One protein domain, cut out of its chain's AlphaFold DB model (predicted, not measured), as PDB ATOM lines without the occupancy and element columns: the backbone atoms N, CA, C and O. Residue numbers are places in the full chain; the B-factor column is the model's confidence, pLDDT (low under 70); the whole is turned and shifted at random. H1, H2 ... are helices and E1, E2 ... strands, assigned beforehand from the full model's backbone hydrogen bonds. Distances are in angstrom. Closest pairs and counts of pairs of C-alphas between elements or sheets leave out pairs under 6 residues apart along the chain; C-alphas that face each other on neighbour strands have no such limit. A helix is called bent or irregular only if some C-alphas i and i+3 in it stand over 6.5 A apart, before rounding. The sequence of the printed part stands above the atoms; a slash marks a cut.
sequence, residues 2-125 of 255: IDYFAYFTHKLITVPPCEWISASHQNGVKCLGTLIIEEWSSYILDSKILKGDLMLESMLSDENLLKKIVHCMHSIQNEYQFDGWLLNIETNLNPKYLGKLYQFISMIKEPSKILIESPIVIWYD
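Overview. This is residues 2 to 125 of the 255 residues of the protein "Mannosyl-glycoprotein endo-beta-N-acetylglucosaminidase" of Sarcoptes scabiei (UniProt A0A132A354). A curled sheet of four parallel strands, in the order E1, E2, E5, E6, makes one layer, and H1, H3 and H4 are on one face of it as the second of two layers. H3 and H4 run side by side over part of their length, H2 makes a corner with H3 near Met 59 and Leu 66 and packs on H4 about perpendicular to it, with the small hairpin of E3 and E4 next to H2, and H1 packs on E1 and E2 at the opposite end of the domain. The 124 printed residues hold four named helices and six named strands, in the order E1 H1 E2 E3 E4 H2 H3 E5 H4 E6, of mixed class. The whole is compact, with a radius of gyration of the C-alphas of 14.5 A and spans of 42 by 30 by 28 A.

Arrangement. E1, residues 4 to 6, is an edge strand, parallel to E2, residues 30 to 38, with N 5 and O 30 2.8 A apart, within hydrogen-bond range. H1, residues 18 to 26, lies between them in the chain, a strand-helix-strand unit, two parallel neighbour strands joined through a helix, with a right-handed crossover. H1 runs along E2 at 24 degrees on the local plane, its height over the sheet 8.5 A; the closest C-alphas are those of Ile 21 and Cys 31, 5.7 A. Residues 13 to 14 pair antiparallel with residues 34 to 35 of E2. E3, residues 43 to 45, and E4, residues 48 to 50, form a hairpin, N 50 and O 43 being 2.8 A apart. H2, residues 52 to 61, only grazes the larger sheet with its residues 52 to 56. H3, residues 63 to 80, and H2 only just touch, only at the corner, with 3 pairs of C-alphas within 8 A, the closest Met 59 and Leu 66, 6.0 A. E5, residues 84 to 90, is parallel to E2 with N 86 and O 33 2.9 A apart, and to E6, residues 120 to 124, with N 85 and O 120 2.8 A apart. H4, residues 95 to 109, joins E5 to E6 in a second right-handed unit and runs along E6, its height over the sheet 12.1 A. H4 is irregular, C-alphas 96 and 99 being 7.1 A apart. With its residues 104 to 108 alone H4 touches residues 66 to 74 of H3, the same way at a shallow tilt of 30 degrees, the closest C-alphas being those of Val 70 and Ile 108, 5.7 A. H4 and H2 touch about perpendicular, at 76 degrees, closest at the C-alphas of Leu 60 and Lys 100, 5.8 A. Every O i to N i+4 pair is within hydrogen-bond range in H1, H2 and H3, and 9 of 11 in H4.

Along the chain. E1 begins at C-alpha 4 (130.558, 100.274, 135.536). E2 is 24.8 A long, H3 25.8 A, H4 22.0 A and E5 19.3 A. E6 ends at C-alpha 124 (132.195, 114.013, 134.849).

Size, cuts and confidence. The C-alphas farthest apart are those of Gln 26 and Lys 96, 43.7 A. The printed part has no cut; the link from E1 to H1 is long, with 11 residues. The mean pLDDT of the printed part is 97.0, and no printed residue is under 70.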
ATOM      1  N   ILE A   2     127.546  96.330 140.793       94.25
ATOM      2  CA  ILE A   2     128.354  97.364 140.125       94.25
ATOM      3  C   ILE A   2     127.990  97.299 138.643       94.25
ATOM      4  O   ILE A   2     127.999  96.206 138.091       94.25
ATOM      5  N   ASP A   3     127.662  98.431 138.027       97.19
ATOM      6  CA  ASP A   3     127.318  98.484 136.597       97.19
ATOM      7  C   ASP A   3     128.551  98.821 135.740       97.19
ATOM      8  O   ASP A   3     128.804  98.191 134.712       97.19
ATOM      9  N   TYR A   4     129.366  99.771 136.218       98.19
ATOM     10  CA  TYR A   4     130.558 100.274 135.536       98.19
ATOM     11  C   TYR A   4     131.771 100.295 136.472       98.19
ATOM     12  O   TYR A   4     131.669 100.704 137.630       98.19
ATOM     13  N   PHE A   5     132.932  99.920 135.945       98.38
ATOM     14  CA  PHE A   5     134.239 100.125 136.557       98.38
ATOM     15  C   PHE A   5     135.070 101.042 135.658       98.38
ATOM     16  O   PHE A   5     135.411 100.664 134.543       98.38
ATOM     17  N   ALA A   6     135.397 102.247 136.126       98.31
ATOM     18  CA  ALA A   6     136.257 103.177 135.397       98.31
ATOM     19  C   ALA A   6     137.691 103.105 135.934       98.31
ATOM     20  O   ALA A   6     137.939 103.409 137.103       98.31
ATOM     21  N   TYR A   7     138.642 102.718 135.082       98.12
ATOM     22  CA  TYR A   7     140.057 102.728 135.432       98.12
ATOM     23  C   TYR A   7     140.623 104.142 135.253       98.12
ATOM     24  O   TYR A   7     140.671 104.682 134.144       98.12
ATOM     25  N   PHE A   8     141.026 104.749 136.367       96.94
ATOM     26  CA  PHE A   8     141.348 106.168 136.457       96.94
ATOM     27  C   PHE A   8     142.835 106.401 136.743       96.94
ATOM     28  O   PHE A   8     143.399 105.808 137.660       96.94
ATOM     29  N   THR A   9     143.457 107.314 135.991       95.19
ATOM     30  CA  THR A   9     144.777 107.889 136.301       95.19
ATOM     31  C   THR A   9     144.832 109.351 135.847       95.19
ATOM     32  O   THR A   9     144.007 109.782 135.048       95.19
ATOM     33  N   HIS A  10     145.849 110.099 136.282       95.25
ATOM     34  CA  HIS A  10     146.109 111.486 135.861       95.25
ATOM     35  C   HIS A  10     146.859 111.572 134.511       95.25
ATOM     36  O   HIS A  10     147.833 112.313 134.356       95.25
ATOM     37  N   LYS A  11     146.496 110.724 133.539       95.25
ATOM     38  CA  LYS A  11     147.089 110.688 132.190       95.25
ATOM     39  C   LYS A  11     146.017 110.962 131.149       95.25
ATOM     40  O   LYS A  11     144.948 110.371 131.232       95.25
ATOM     41  N   LEU A  12     146.357 111.774 130.138       96.00
ATOM     42  CA  LEU A  12     145.441 112.239 129.083       96.00
ATOM     43  C   LEU A  12     144.476 111.160 128.582       96.00
ATOM     44  O   LEU A  12     143.275 111.389 128.521       96.00
ATOM     45  N   ILE A  13     145.015 109.993 128.230       96.81
ATOM     46  CA  ILE A  13     144.255 108.788 127.909       96.81
ATOM     47  C   ILE A  13     144.796 107.667 128.788       96.81
ATOM     48  O   ILE A  13     146.002 107.411 128.813       96.81
ATOM     49  N   THR A  14     143.891 106.986 129.480       98.00
ATOM     50  CA  THR A  14     144.183 105.819 130.306       98.00
ATOM     51  C   THR A  14     143.441 104.612 129.750       98.00
ATOM     52  O   THR A  14     142.213 104.615 129.673       98.00
ATOM     53  N   VAL A  15     144.197 103.572 129.398       98.38
ATOM     54  CA  VAL A  15     143.669 102.265 128.990       98.38
ATOM     55  C   VAL A  15     143.620 101.356 130.221       98.38
ATOM     56  O   VAL A  15     144.632 101.271 130.923       98.38
ATOM     57  N   PRO A  16     142.490 100.690 130.518       98.25
ATOM     58  CA  PRO A  16     142.430  99.741 131.622       98.25
ATOM     59  C   PRO A  16     143.390  98.559 131.390       98.25
ATOM     60  O   PRO A  16     143.451  98.046 130.272       98.25
ATOM     61  N   PRO A  17     144.124  98.085 132.412       98.06
ATOM     62  CA  PRO A  17     144.912  96.862 132.298       98.06
ATOM     63  C   PRO A  17     144.028  95.649 131.991       98.06
ATOM     64  O   PRO A  17     142.904  95.553 132.493       98.06
ATOM     65  N   CYS A  18     144.546  94.696 131.211       97.44
ATOM     66  CA  CYS A  18     143.800  93.516 130.761       97.44
ATOM     67  C   CYS A  18     143.209  92.697 131.918       97.44
ATOM     68  O   CYS A  18     142.138  92.104 131.776       97.44
ATOM     69  N   GLU A  19     143.873  92.676 133.072       98.00
ATOM     70  CA  GLU A  19     143.411  91.998 134.282       98.00
ATOM     71  C   GLU A  19     142.128  92.634 134.829       98.00
ATOM     72  O   GLU A  19     141.202  91.919 135.210       98.00
ATOM     73  N   TRP A  20     142.038  93.968 134.816       97.94
ATOM     74  CA  TRP A  20     140.845  94.697 135.254       97.94
ATOM     75  C   TRP A  20     139.694  94.572 134.259       97.94
ATOM     76  O   TRP A  20     138.546  94.424 134.684       97.94
ATOM     77  N   ILE A  21     139.994  94.567 132.955       98.56
ATOM     78  CA  ILE A  21     138.999  94.300 131.903       98.56
ATOM     79  C   ILE A  21     138.412  92.901 132.110       98.56
ATOM     80  O   ILE A  21     137.204  92.749 132.291       98.56
ATOM     81  N   SER A  22     139.280  91.888 132.194       98.38
ATOM     82  CA  SER A  22     138.883  90.487 132.367       98.38
ATOM     83  C   SER A  22     138.068  90.276 133.643       98.38
ATOM     84  O   SER A  22     137.023  89.630 133.607       98.38
ATOM     85  N   ALA A  23     138.513  90.842 134.771       98.19
ATOM     86  CA  ALA A  23     137.799  90.738 136.039       98.19
ATOM     87  C   ALA A  23     136.415  91.403 135.980       98.19
ATOM     88  O   ALA A  23     135.447  90.838 136.489       98.19
ATOM     89  N   SER A  24     136.302  92.568 135.337       98.19
ATOM     90  CA  SER A  24     135.020  93.262 135.169       98.19
ATOM     91  C   SER A  24     134.055  92.418 134.335       98.19
ATOM     92  O   SER A  24     132.953  92.102 134.786       98.19
ATOM     93  N   HIS A  25     134.498  91.949 133.168       98.25
ATOM     94  CA  HIS A  25     133.673  91.163 132.247       98.25
ATOM     95  C   HIS A  25     133.225  89.823 132.825       98.25
ATOM     96  O   HIS A  25     132.059  89.461 132.677       98.25
ATOM     97  N   GLN A  26     134.099  89.117 133.551       98.19
ATOM     98  CA  GLN A  26     133.738  87.876 134.254       98.19
ATOM     99  C   GLN A  26     132.617  88.078 135.284       98.19
ATOM    100  O   GLN A  26     131.895  87.134 135.595       98.19
ATOM    101  N   ASN A  27     132.458  89.301 135.795       97.81
ATOM    102  CA  ASN A  27     131.414  89.673 136.747       97.81
ATOM    103  C   ASN A  27     130.247  90.441 136.094       97.81
ATOM    104  O   ASN A  27     129.388  90.954 136.807       97.81
ATOM    105  N   GLY A  28     130.201  90.526 134.758       97.56
ATOM    106  CA  GLY A  28     129.155  91.248 134.026       97.56
ATOM    107  C   GLY A  28     129.219  92.775 134.162       97.56
ATOM    108  O   GLY A  28     128.227  93.446 133.900       97.56
ATOM    109  N   VAL A  29     130.365  93.320 134.576       98.38
ATOM    110  CA  VAL A  29     130.609  94.757 134.772       98.38
ATOM    111  C   VAL A  29     131.257  95.339 133.521       98.38
ATOM    112  O   VAL A  29     132.193  94.756 132.971       98.38
ATOM    113  N   LYS A  30     130.804  96.520 133.098       98.44
ATOM    114  CA  LYS A  30     131.403  97.268 131.987       98.44
ATOM    115  C   LYS A  30     132.672  97.990 132.439       98.44
ATOM    116  O   LYS A  30     132.646  98.709 133.434       98.44
ATOM    117  N   CYS A  31     133.779  97.808 131.726       98.62
ATOM    118  CA  CYS A  31     135.075  98.398 132.055       98.62
ATOM    119  C   CYS A  31     135.348  99.617 131.170       98.62
ATOM    120  O   CYS A  31     135.337  99.515 129.946       98.62
ATOM    121  N   LEU A  32     135.629 100.768 131.774       98.81
ATOM    122  CA  LEU A  32     135.854 102.030 131.073       98.81
ATOM    123  C   LEU A  32     137.303 102.488 131.244       98.81
ATOM    124  O   LEU A  32     137.861 102.416 132.341       98.81
ATOM    125  N   GLY A  33     137.897 102.992 130.165       98.69
ATOM    126  CA  GLY A  33     139.082 103.840 130.237       98.69
ATOM    127  C   GLY A  33     138.729 105.255 130.691       98.69
ATOM    128  O   GLY A  33     137.566 105.578 130.935       98.69
ATOM    129  N   THR A  34     139.735 106.123 130.764       98.69
ATOM    130  CA  THR A  34     139.543 107.537 131.119       98.69
ATOM    131  C   THR A  34     140.228 108.434 130.096       98.69
ATOM    132  O   THR A  34     141.397 108.215 129.780       98.69
ATOM    133  N   LEU A  35     139.524 109.455 129.608       98.62
ATOM    134  CA  LEU A  35     140.130 110.632 128.993       98.62
ATOM    135  C   LEU A  35     140.024 111.779 129.991       98.62
ATOM    136  O   LEU A  35     138.920 112.132 130.406       98.62
ATOM    137  N   ILE A  36     141.161 112.355 130.369       98.50
ATOM    138  CA  ILE A  36     141.208 113.447 131.339       98.50
ATOM    139  C   ILE A  36     142.088 114.594 130.853       98.50
ATOM    140  O   ILE A  36     143.182 114.372 130.340       98.50
ATOM    141  N   ILE A  37     141.621 115.830 131.027       98.38
ATOM    142  CA  ILE A  37     142.438 117.030 130.823       98.38
ATOM    143  C   ILE A  37     142.333 117.911 132.062       98.38
ATOM    144  O   ILE A  37     141.299 118.513 132.308       98.38
ATOM    145  N   GLU A  38     143.420 117.994 132.817       98.19
ATOM    146  CA  GLU A  38     143.554 118.830 134.011       98.19
ATOM    147  C   GLU A  38     144.312 120.122 133.717       98.19
ATOM    148  O   GLU A  38     145.324 120.110 133.005       98.19
ATOM    149  N   GLU A  39     143.867 121.217 134.331       96.38
ATOM    150  CA  GLU A  39     144.469 122.548 134.237       96.38
ATOM    151  C   GLU A  39     145.942 122.564 134.677       96.38
ATOM    152  O   GLU A  39     146.794 123.158 134.010       96.38
ATOM    153  N   TRP A  40     146.272 121.865 135.768       93.69
ATOM    154  CA  TRP A  40     147.627 121.840 136.333       93.69
ATOM    155  C   TRP A  40     148.608 120.964 135.548       93.69
ATOM    156  O   TRP A  40     149.826 121.198 135.603       93.69
ATOM    157  N   SER A  41     148.097 119.987 134.801       95.62
ATOM    158  CA  SER A  41     148.896 119.022 134.049       95.62
ATOM    159  C   SER A  41     149.602 119.664 132.847       95.62
ATOM    160  O   SER A  41     149.223 120.721 132.337       95.62
ATOM    161  N   SER A  42     150.700 119.040 132.423       95.81
ATOM    162  CA  SER A  42     151.504 119.483 131.281       95.81
ATOM    163  C   SER A  42     151.461 118.446 130.166       95.81
ATOM    164  O   SER A  42     151.763 117.274 130.386       95.81
ATOM    165  N   TYR A  43     151.119 118.902 128.965       95.44
ATOM    166  CA  TYR A  43     150.923 118.077 127.774       95.44
ATOM    167  C   TYR A  43     151.936 118.457 126.706       95.44
ATOM    168  O   TYR A  43     152.335 119.615 126.623       95.44
ATOM    169  N   ILE A  44     152.345 117.494 125.881       93.69
ATOM    170  CA  ILE A  44     153.234 117.747 124.745       93.69
ATOM    171  C   ILE A  44     152.423 117.601 123.463       93.69
ATOM    172  O   ILE A  44     151.918 116.518 123.174       93.69
ATOM    173  N   LEU A  45     152.334 118.681 122.688       93.00
ATOM    174  CA  LEU A  45     151.722 118.703 121.360       93.00
ATOM    175  C   LEU A  45     152.653 119.459 120.410       93.00
ATOM    176  O   LEU A  45     153.073 120.572 120.719       93.00
ATOM    177  N   ASP A  46     153.029 118.834 119.293       91.19
ATOM    178  CA  ASP A  46     153.960 119.392 118.298       91.19
ATOM    179  C   ASP A  46     155.240 119.987 118.913       91.19
ATOM    180  O   ASP A  46     155.655 121.108 118.613       91.19
ATOM    181  N   SER A  47     155.860 119.226 119.822       93.00
ATOM    182  CA  SER A  47     157.076 119.611 120.560       93.00
ATOM    183  C   SER A  47     156.926 120.842 121.471       93.00
ATOM    184  O   SER A  47     157.927 121.356 121.972       93.00
ATOM    185  N   LYS A  48     155.699 121.311 121.727       94.62
ATOM    186  CA  LYS A  48     155.390 122.381 122.684       94.62
ATOM    187  C   LYS A  48     154.766 121.805 123.945       94.62
ATOM    188  O   LYS A  48     153.960 120.882 123.876       94.62
ATOM    189  N   ILE A  49     155.117 122.388 125.089       96.50
ATOM    190  CA  ILE A  49     154.480 122.085 126.370       96.50
ATOM    191  C   ILE A  49     153.277 123.014 126.540       96.50
ATOM    192  O   ILE A  49     153.434 124.234 126.514       96.50
ATOM    193  N   LEU A  50     152.094 122.435 126.725       97.06
ATOM    194  CA  LEU A  50     150.828 123.135 126.929       97.06
ATOM    195  C   LEU A  50     150.259 122.819 128.318       97.06
ATOM    196  O   LEU A  50     150.512 121.744 128.871       97.06
ATOM    197  N   LYS A  51     149.492 123.760 128.873       97.06
ATOM    198  CA  LYS A  51     148.605 123.534 130.026       97.06
ATOM    199  C   LYS A  51     147.243 123.010 129.567       97.06
ATOM    200  O   LYS A  51     147.015 122.915 128.361       97.06
ATOM    201  N   GLY A  52     146.396 122.594 130.510       97.12
ATOM    202  CA  GLY A  52     145.137 121.898 130.216       97.12
ATOM    203  C   GLY A  52     144.223 122.648 129.250       97.12
ATOM    204  O   GLY A  52     143.808 122.080 128.243       97.12
ATOM    205  N   ASP A  53     143.988 123.931 129.511       97.38
ATOM    206  CA  ASP A  53     143.160 124.818 128.691       97.38
ATOM    207  C   ASP A  53     143.689 124.904 127.252       97.38
ATOM    208  O   ASP A  53     142.989 124.577 126.295       97.38
ATOM    209  N   LEU A  54     144.972 125.233 127.083       97.62
ATOM    210  CA  LEU A  54     145.610 125.354 125.776       97.62
ATOM    211  C   LEU A  54     145.683 124.016 125.039       97.62
ATOM    212  O   LEU A  54     145.565 123.993 123.814       97.62
ATOM    213  N   MET A  55     145.883 122.906 125.754       97.19
ATOM    214  CA  MET A  55     145.854 121.563 125.173       97.19
ATOM    215  C   MET A  55     144.461 121.240 124.628       97.19
ATOM    216  O   MET A  55     144.337 120.842 123.468       97.19
ATOM    217  N   LEU A  56     143.419 121.450 125.436       98.06
ATOM    218  CA  LEU A  56     142.028 121.224 125.047       98.06
ATOM    219  C   LEU A  56     141.640 122.106 123.856       98.06
ATOM    220  O   LEU A  56     141.117 121.608 122.862       98.06
ATOM    221  N   GLU A  57     141.947 123.402 123.905       98.00
ATOM    222  CA  GLU A  57     141.647 124.327 122.812       98.00
ATOM    223  C   GLU A  57     142.407 123.978 121.529       98.00
ATOM    224  O   GLU A  57     141.818 124.010 120.446       98.00
ATOM    225  N   SER A  58     143.686 123.602 121.629       96.62
ATOM    226  CA  SER A  58     144.485 123.180 120.468       96.62
ATOM    227  C   SER A  58     143.906 121.918 119.834       96.62
ATOM    228  O   SER A  58     143.753 121.857 118.615       96.62
ATOM    229  N   MET A  59     143.508 120.944 120.658       96.00
ATOM    230  CA  MET A  59     142.855 119.716 120.209       96.00
ATOM    231  C   MET A  59     141.525 119.994 119.495       96.00
ATOM    232  O   MET A  59     141.267 119.433 118.434       96.00
ATOM    233  N   LEU A  60     140.681 120.862 120.059       97.94
ATOM    234  CA  LEU A  60     139.357 121.180 119.513       97.94
ATOM    235  C   LEU A  60     139.405 122.086 118.271       97.94
ATOM    236  O   LEU A  60     138.444 122.117 117.497       97.94
ATOM    237  N   SER A  61     140.501 122.825 118.083       97.19
ATOM    238  CA  SER A  61     140.698 123.724 116.940       97.19
ATOM    239  C   SER A  61     141.131 122.999 115.665       97.19
ATOM    240  O   SER A  61     140.877 123.499 114.570       97.19
ATOM    241  N   ASP A  62     141.773 121.835 115.790       96.69
ATOM    242  CA  ASP A  62     142.250 121.036 114.661       96.69
ATOM    243  C   ASP A  62     141.336 119.822 114.432       96.69
ATOM    244  O   ASP A  62     141.389 118.812 115.131       96.69
ATOM    245  N   GLU A  63     140.496 119.905 113.399       96.25
ATOM    246  CA  GLU A  63     139.551 118.842 113.051       96.25
ATOM    247  C   GLU A  63     140.238 117.522 112.655       96.25
ATOM    248  O   GLU A  63     139.694 116.443 112.911       96.25
ATOM    249  N   ASN A  64     141.429 117.577 112.051       96.50
ATOM    250  CA  ASN A  64     142.167 116.372 111.675       96.50
ATOM    251  C   ASN A  64     142.754 115.695 112.911       96.50
ATOM    252  O   ASN A  64     142.659 114.472 113.040       96.50
ATOM    253  N   LEU A  65     143.317 116.481 113.833       94.81
ATOM    254  CA  LEU A  65     143.785 115.978 115.120       94.81
ATOM    255  C   LEU A  65     142.631 115.365 115.920       94.81
ATOM    256  O   LEU A  65     142.765 114.246 116.413       94.81
ATOM    257  N   LEU A  66     141.479 116.037 115.975       95.75
ATOM    258  CA  LEU A  66     140.289 115.554 116.674       95.75
ATOM    259  C   LEU A  66     139.817 114.194 116.133       95.75
ATOM    260  O   LEU A  66     139.639 113.244 116.895       95.75
ATOM    261  N   LYS A  67     139.688 114.063 114.804       96.50
ATOM    262  CA  LYS A  67     139.339 112.791 114.143       96.50
ATOM    263  C   LYS A  67     140.373 111.703 114.408       96.50
ATOM    264  O   LYS A  67     140.001 110.554 114.634       96.50
ATOM    265  N   LYS A  68     141.663 112.052 114.393       96.50
ATOM    266  CA  LYS A  68     142.751 111.111 114.678       96.50
ATOM    267  C   LYS A  68     142.689 110.603 116.117       96.50
ATOM    268  O   LYS A  68     142.851 109.408 116.326       96.50
ATOM    269  N   ILE A  69     142.418 111.475 117.087       96.31
ATOM    270  CA  ILE A  69     142.266 111.091 118.497       96.31
ATOM    271  C   ILE A  69     141.093 110.126 118.662       96.31
ATOM    272  O   ILE A  69     141.292 109.049 119.218       96.31
ATOM    273  N   VAL A  70     139.916 110.446 118.113       97.62
ATOM    274  CA  VAL A  70     138.749 109.546 118.168       97.62
ATOM    275  C   VAL A  70     139.054 108.203 117.507       97.62
ATOM    276  O   VAL A  70     138.779 107.156 118.085       97.62
ATOM    277  N   HIS A  71     139.693 108.211 116.334       97.44
ATOM    278  CA  HIS A  71     140.087 106.977 115.658       97.44
ATOM    279  C   HIS A  71     141.049 106.132 116.505       97.44
ATOM    280  O   HIS A  71     140.884 104.915 116.586       97.44
ATOM    281  N   CYS A  72     142.028 106.758 117.166       97.00
ATOM    282  CA  CYS A  72     142.928 106.070 118.089       97.00
ATOM    283  C   CYS A  72     142.175 105.505 119.300       97.00
ATOM    284  O   CYS A  72     142.416 104.360 119.666       97.00
ATOM    285  N   MET A  73     141.251 106.266 119.894       97.88
ATOM    286  CA  MET A  73     140.423 105.796 121.010       97.88
ATOM    287  C   MET A  73     139.589 104.575 120.607       97.88
ATOM    288  O   MET A  73     139.634 103.566 121.303       97.88
ATOM    289  N   HIS A  74     138.904 104.616 119.458       98.00
ATOM    290  CA  HIS A  74     138.154 103.466 118.937       98.00
ATOM    291  C   HIS A  74     139.059 102.273 118.624       98.00
ATOM    292  O   HIS A  74     138.692 101.146 118.930       98.00
ATOM    293  N   SER A  75     140.247 102.504 118.056       97.75
ATOM    294  CA  SER A  75     141.204 101.432 117.742       97.75
ATOM    295  C   SER A  75     141.709 100.740 119.003       97.75
ATOM    296  O   SER A  75     141.728  99.519 119.065       97.75
ATOM    297  N   ILE A  76     142.078 101.515 120.024       97.19
ATOM    298  CA  ILE A  76     142.540 101.000 121.315       97.19
ATOM    299  C   ILE A  76     141.402 100.262 122.029       97.19
ATOM    300  O   ILE A  76     141.618  99.175 122.557       97.19
ATOM    301  N   GLN A  77     140.188 100.815 122.013       97.75
ATOM    302  CA  GLN A  77     139.021 100.161 122.595       97.75
ATOM    303  C   GLN A  77     138.709  98.830 121.906       97.75
ATOM    304  O   GLN A  77     138.492  97.833 122.587       97.75
ATOM    305  N   ASN A  78     138.746  98.790 120.573       97.12
ATOM    306  CA  ASN A  78     138.538  97.560 119.817       97.12
ATOM    307  C   ASN A  78     139.690  96.555 119.991       97.12
ATOM    308  O   ASN A  78     139.455  95.357 119.975       97.12
ATOM    309  N   GLU A  79     140.931  96.999 120.167       97.06
ATOM    310  CA  GLU A  79     142.060  96.082 120.373       97.06
ATOM    311  C   GLU A  79     141.996  95.411 121.752       97.06
ATOM    312  O   GLU A  79     142.071  94.191 121.862       97.06
ATOM    313  N   TYR A  80     141.820  96.204 122.814       97.44
ATOM    314  CA  TYR A  80     141.821  95.704 124.194       97.44
ATOM    315  C   TYR A  80     140.443  95.252 124.688       97.44
ATOM    316  O   TYR A  80     140.347  94.691 125.776       97.44
ATOM    317  N   GLN A  81     139.390  95.482 123.898       97.12
ATOM    318  CA  GLN A  81     138.017  95.045 124.160       97.12
ATOM    319  C   GLN A  81     137.454  95.556 125.501       97.12
ATOM    320  O   GLN A  81     136.784  94.815 126.204       97.12
ATOM    321  N   PHE A  82     137.701  96.814 125.879       98.31
ATOM    322  CA  PHE A  82     136.956  97.467 126.972       98.31
ATOM    323  C   PHE A  82     135.763  98.264 126.421       98.31
ATOM    324  O   PHE A  82     135.605  98.433 125.214       98.31
ATOM    325  N   ASP A  83     134.876  98.732 127.293       98.50
ATOM    326  CA  ASP A  83     133.507  99.081 126.902       98.50
ATOM    327  C   ASP A  83     133.273 100.578 126.636       98.50
ATOM    328  O   ASP A  83     132.230 100.957 126.099       98.50
ATOM    329  N   GLY A  84     134.218 101.450 126.997       98.56
ATOM    330  CA  GLY A  84     134.070 102.884 126.763       98.56
ATOM    331  C   GLY A  84     134.949 103.776 127.635       98.56
ATOM    332  O   GLY A  84     136.042 103.377 128.039       98.56
ATOM    333  N   TRP A  85     134.479 104.997 127.904       98.81
ATOM    334  CA  TRP A  85     135.291 106.093 128.433       98.81
ATOM    335  C   TRP A  85     134.559 106.941 129.480       98.81
ATOM    336  O   TRP A  85     133.458 107.438 129.247       98.81
ATOM    337  N   LEU A  86     135.224 107.185 130.609       98.88
ATOM    338  CA  LEU A  86     134.952 108.332 131.471       98.88
ATOM    339  C   LEU A  86     135.656 109.562 130.884       98.88
ATOM    340  O   LEU A  86     136.863 109.527 130.646       98.88
ATOM    341  N   LEU A  87     134.918 110.645 130.663       98.81
ATOM    342  CA  LEU A  87     135.457 111.927 130.218       98.81
ATOM    343  C   LEU A  87     135.493 112.891 131.403       98.81
ATOM    344  O   LEU A  87     134.441 113.224 131.950       98.81
ATOM    345  N   ASN A  88     136.688 113.342 131.783       98.75
ATOM    346  CA  ASN A  88     136.868 114.319 132.851       98.75
ATOM    347  C   ASN A  88     137.664 115.546 132.368       98.75
ATOM    348  O   ASN A  88     138.862 115.459 132.113       98.75
ATOM    349  N   ILE A  89     137.007 116.693 132.214       98.50
ATOM    350  CA  ILE A  89     137.641 117.922 131.722       98.50
ATOM    351  C   ILE A  89     137.765 118.919 132.878       98.50
ATOM    352  O   ILE A  89     136.917 119.779 133.075       98.50
ATOM    353  N   GLU A  90     138.854 118.812 133.635       98.31
ATOM    354  CA  GLU A  90     139.187 119.650 134.797       98.31
ATOM    355  C   GLU A  90     139.976 120.901 134.372       98.31
ATOM    356  O   GLU A  90     141.062 121.188 134.881       98.31
ATOM    357  N   THR A  91     139.473 121.637 133.377       98.44
ATOM    358  CA  THR A  91     140.054 122.912 132.935       98.44
ATOM    359  C   THR A  91     139.004 123.791 132.264       98.44
ATOM    360  O   THR A  91     138.055 123.274 131.681       98.44
ATOM    361  N   ASN A  92     139.168 125.115 132.332       98.38
ATOM    362  CA  ASN A  92     138.294 126.054 131.629       98.38
ATOM    363  C   ASN A  92     138.411 125.898 130.104       98.38
ATOM    364  O   ASN A  92     139.460 125.544 129.567       98.38
ATOM    365  N   LEU A  93     137.332 126.230 129.401       98.56
ATOM    366  CA  LEU A  93     137.246 126.209 127.951       98.56
ATOM    367  C   LEU A  93     136.643 127.515 127.441       98.56
ATOM    368  O   LEU A  93     135.542 127.896 127.837       98.56
ATOM    369  N   ASN A  94     137.310 128.178 126.493       98.25
ATOM    370  CA  ASN A  94     136.709 129.334 125.841       98.25
ATOM    371  C   ASN A  94     135.370 128.949 125.169       98.25
ATOM    372  O   ASN A  94     135.356 128.022 124.346       98.25
ATOM    373  N   PRO A  95     134.267 129.684 125.428       98.00
ATOM    374  CA  PRO A  95     132.936 129.365 124.907       98.00
ATOM    375  C   PRO A  95     132.879 129.111 123.395       98.00
ATOM    376  O   PRO A  95     132.061 128.314 122.932       98.00
ATOM    377  N   LYS A  96     133.770 129.732 122.605       98.19
ATOM    378  CA  LYS A  96     133.844 129.520 121.147       98.19
ATOM    379  C   LYS A  96     134.108 128.063 120.746       98.19
ATOM    380  O   LYS A  96     133.776 127.678 119.628       98.19
ATOM    381  N   TYR A  97     134.698 127.258 121.633       98.44
ATOM    382  CA  TYR A  97     135.029 125.855 121.383       98.44
ATOM    383  C   TYR A  97     134.011 124.864 121.958       98.44
ATOM    384  O   TYR A  97     134.120 123.673 121.674       98.44
ATOM    385  N   LEU A  98     132.986 125.310 122.695       98.12
ATOM    386  CA  LEU A  98     131.972 124.410 123.268       98.12
ATOM    387  C   LEU A  98     131.281 123.559 122.201       98.12
ATOM    388  O   LEU A  98     131.147 122.351 122.363       98.12
ATOM    389  N   GLY A  99     130.928 124.159 121.060       98.12
ATOM    390  CA  GLY A  99     130.352 123.416 119.936       98.12
ATOM    391  C   GLY A  99     131.269 122.301 119.418       98.12
ATOM    392  O   GLY A  99     130.793 121.226 119.057       98.12
ATOM    393  N   LYS A 100     132.591 122.522 119.438       98.44
ATOM    394  CA  LYS A 100     133.588 121.513 119.059       98.44
ATOM    395  C   LYS A 100     133.749 120.439 120.129       98.44
ATOM    396  O   LYS A 100     133.851 119.272 119.769       98.44
ATOM    397  N   LEU A 101     133.692 120.792 121.413       98.62
ATOM    398  CA  LEU A 101     133.679 119.812 122.501       98.62
ATOM    399  C   LEU A 101     132.443 118.905 122.415       98.62
ATOM    400  O   LEU A 101     132.551 117.685 122.482       98.62
ATOM    401  N   TYR A 102     131.271 119.487 122.176       98.19
ATOM    402  CA  TYR A 102     130.032 118.745 121.953       98.19
ATOM    403  C   TYR A 102     130.121 117.793 120.761       98.19
ATOM    404  O   TYR A 102     129.619 116.673 120.838       98.19
ATOM    405  N   GLN A 103     130.740 118.237 119.664       98.00
ATOM    406  CA  GLN A 103     130.996 117.397 118.497       98.00
ATOM    407  C   GLN A 103     131.965 116.261 118.842       98.00
ATOM    408  O   GLN A 103     131.716 115.121 118.470       98.00
ATOM    409  N   PHE A 104     133.035 116.553 119.581       98.50
ATOM    410  CA  PHE A 104     134.028 115.567 119.997       98.50
ATOM    411  C   PHE A 104     133.415 114.446 120.841       98.50
ATOM    412  O   PHE A 104     133.630 113.276 120.540       98.50
ATOM    413  N   ILE A 105     132.594 114.789 121.838       98.44
ATOM    414  CA  ILE A 105     131.888 113.808 122.675       98.44
ATOM    415  C   ILE A 105     130.982 112.920 121.812       98.44
ATOM    416  O   ILE A 105     131.012 111.696 121.941       98.44
ATOM    417  N   SER A 106     130.220 113.518 120.887       97.69
ATOM    418  CA  SER A 106     129.379 112.758 119.954       97.69
ATOM    419  C   SER A 106     130.207 111.826 119.062       97.69
ATOM    420  O   SER A 106     129.852 110.661 118.927       97.69
ATOM    421  N   MET A 107     131.350 112.281 118.540       97.69
ATOM    422  CA  MET A 107     132.249 111.446 117.735       97.69
ATOM    423  C   MET A 107     132.830 110.260 118.518       97.69
ATOM    424  O   MET A 107     133.004 109.192 117.941       97.69
ATOM    425  N   ILE A 108     133.133 110.421 119.813       98.00
ATOM    426  CA  ILE A 108     133.583 109.306 120.663       98.00
ATOM    427  C   ILE A 108     132.472 108.259 120.794       98.00
ATOM    428  O   ILE A 108     132.751 107.067 120.695       98.00
ATOM    429  N   LYS A 109     131.224 108.696 121.001       97.38
ATOM    430  CA  LYS A 109     130.067 107.818 121.233       97.38
ATOM    431  C   LYS A 109     129.545 107.126 119.965       97.38
ATOM    432  O   LYS A 109     128.925 106.063 120.036       97.38
ATOM    433  N   GLU A 110     129.752 107.730 118.801       95.75
ATOM    434  CA  GLU A 110     129.301 107.173 117.528       95.75
ATOM    435  C   GLU A 110     130.081 105.893 117.168       95.75
ATOM    436  O   GLU A 110     131.313 105.885 117.228       95.75
ATOM    437  N   PRO A 111     129.393 104.812 116.752       92.19
ATOM    438  CA  PRO A 111     130.047 103.649 116.173       92.19
ATOM    439  C   PRO A 111     130.889 104.022 114.958       92.19
ATOM    440  O   PRO A 111     130.594 104.961 114.215       92.19
ATOM    441  N   SER A 112     131.905 103.217 114.688       92.25
ATOM    442  CA  SER A 112     132.764 103.383 113.524       92.25
ATOM    443  C   SER A 112     132.979 102.059 112.801       92.25
ATOM    444  O   SER A 112     132.564 100.992 113.245       92.25
ATOM    445  N   LYS A 113     133.668 102.105 111.655       91.31
ATOM    446  CA  LYS A 113     133.992 100.893 110.883       91.31
ATOM    447  C   LYS A 113     134.820  99.873 111.671       91.31
ATOM    448  O   LYS A 113     134.837  98.708 111.291       91.31
ATOM    449  N   ILE A 114     135.533 100.324 112.702       92.56
ATOM    450  CA  ILE A 114     136.408  99.494 113.537       92.56
ATOM    451  C   ILE A 114     135.791  99.164 114.897       92.56
ATOM    452  O   ILE A 114     136.339  98.334 115.605       92.56
ATOM    453  N   LEU A 115     134.678  99.802 115.265       92.00
ATOM    454  CA  LEU A 115     134.009  99.598 116.542       92.00
ATOM    455  C   LEU A 115     132.498  99.691 116.324       92.00
ATOM    456  O   LEU A 115     131.937 100.778 116.204       92.00
ATOM    457  N   ILE A 116     131.876  98.523 116.174       83.00
ATOM    458  CA  ILE A 116     130.488  98.389 115.709       83.00
ATOM    459  C   ILE A 116     129.493  98.778 116.809       83.00
ATOM    460  O   ILE A 116     128.446  99.352 116.516       83.00
ATOM    461  N   GLU A 117     129.816  98.476 118.066       91.94
ATOM    462  CA  GLU A 117     129.017  98.887 119.217       91.94
ATOM    463  C   GLU A 117     129.413 100.300 119.657       91.94
ATOM    464  O   GLU A 117     130.597 100.632 119.716       91.94
ATOM    465  N   SER A 118     128.424 101.141 119.969       95.31
ATOM    466  CA  SER A 118     128.679 102.467 120.537       95.31
ATOM    467  C   SER A 118     129.456 102.343 121.849       95.31
ATOM    468  O   SER A 118     128.998 101.627 122.744       95.31
ATOM    469  N   PRO A 119     130.572 103.074 122.021       97.50
ATOM    470  CA  PRO A 119     131.217 103.196 123.320       97.50
ATOM    471  C   PRO A 119     130.267 103.754 124.371       97.50
ATOM    472  O   PRO A 119     129.539 104.712 124.106       97.50
ATOM    473  N   ILE A 120     130.348 103.216 125.587       98.56
ATOM    474  CA  ILE A 120     129.733 103.849 126.753       98.56
ATOM    475  C   ILE A 120     130.537 105.102 127.093       98.56
ATOM    476  O   ILE A 120     131.741 105.029 127.330       98.56
ATOM    477  N   VAL A 121     129.880 106.254 127.157       98.81
ATOM    478  CA  VAL A 121     130.517 107.517 127.536       98.81
ATOM    479  C   VAL A 121     129.879 108.045 128.812       98.81
ATOM    480  O   VAL A 121     128.672 108.271 128.861       98.81
ATOM    481  N   ILE A 122     130.686 108.277 129.847       98.88
ATOM    482  CA  ILE A 122     130.245 108.917 131.093       98.88
ATOM    483  C   ILE A 122     130.926 110.277 131.202       98.88
ATOM    484  O   ILE A 122     132.148 110.366 131.112       98.88
ATOM    485  N   TRP A 123     130.143 111.334 131.399       98.88
ATOM    486  CA  TRP A 123     130.660 112.686 131.611       98.88
ATOM    487  C   TRP A 123     130.844 112.967 133.099       98.88
ATOM    488  O   TRP A 123     129.907 112.768 133.869       98.88
ATOM    489  N   TYR A 124     132.011 113.458 133.509       98.88
ATOM    490  CA  TYR A 124     132.195 114.013 134.849       98.88
ATOM    491  C   TYR A 124     131.694 115.461 134.909       98.88
ATOM    492  O   TYR A 124     132.038 116.271 134.047       98.88
ATOM    493  N   ASP A 125     130.896 115.785 135.926       98.62
ATOM    494  CA  ASP A 125     130.306 117.100 136.216       98.62
ATOM    495  C   ASP A 125     131.375 118.161 136.493       98.62
ATOM    496  O   ASP A 125     131.664 118.477 137.639       98.62
TER     497      ASP A 125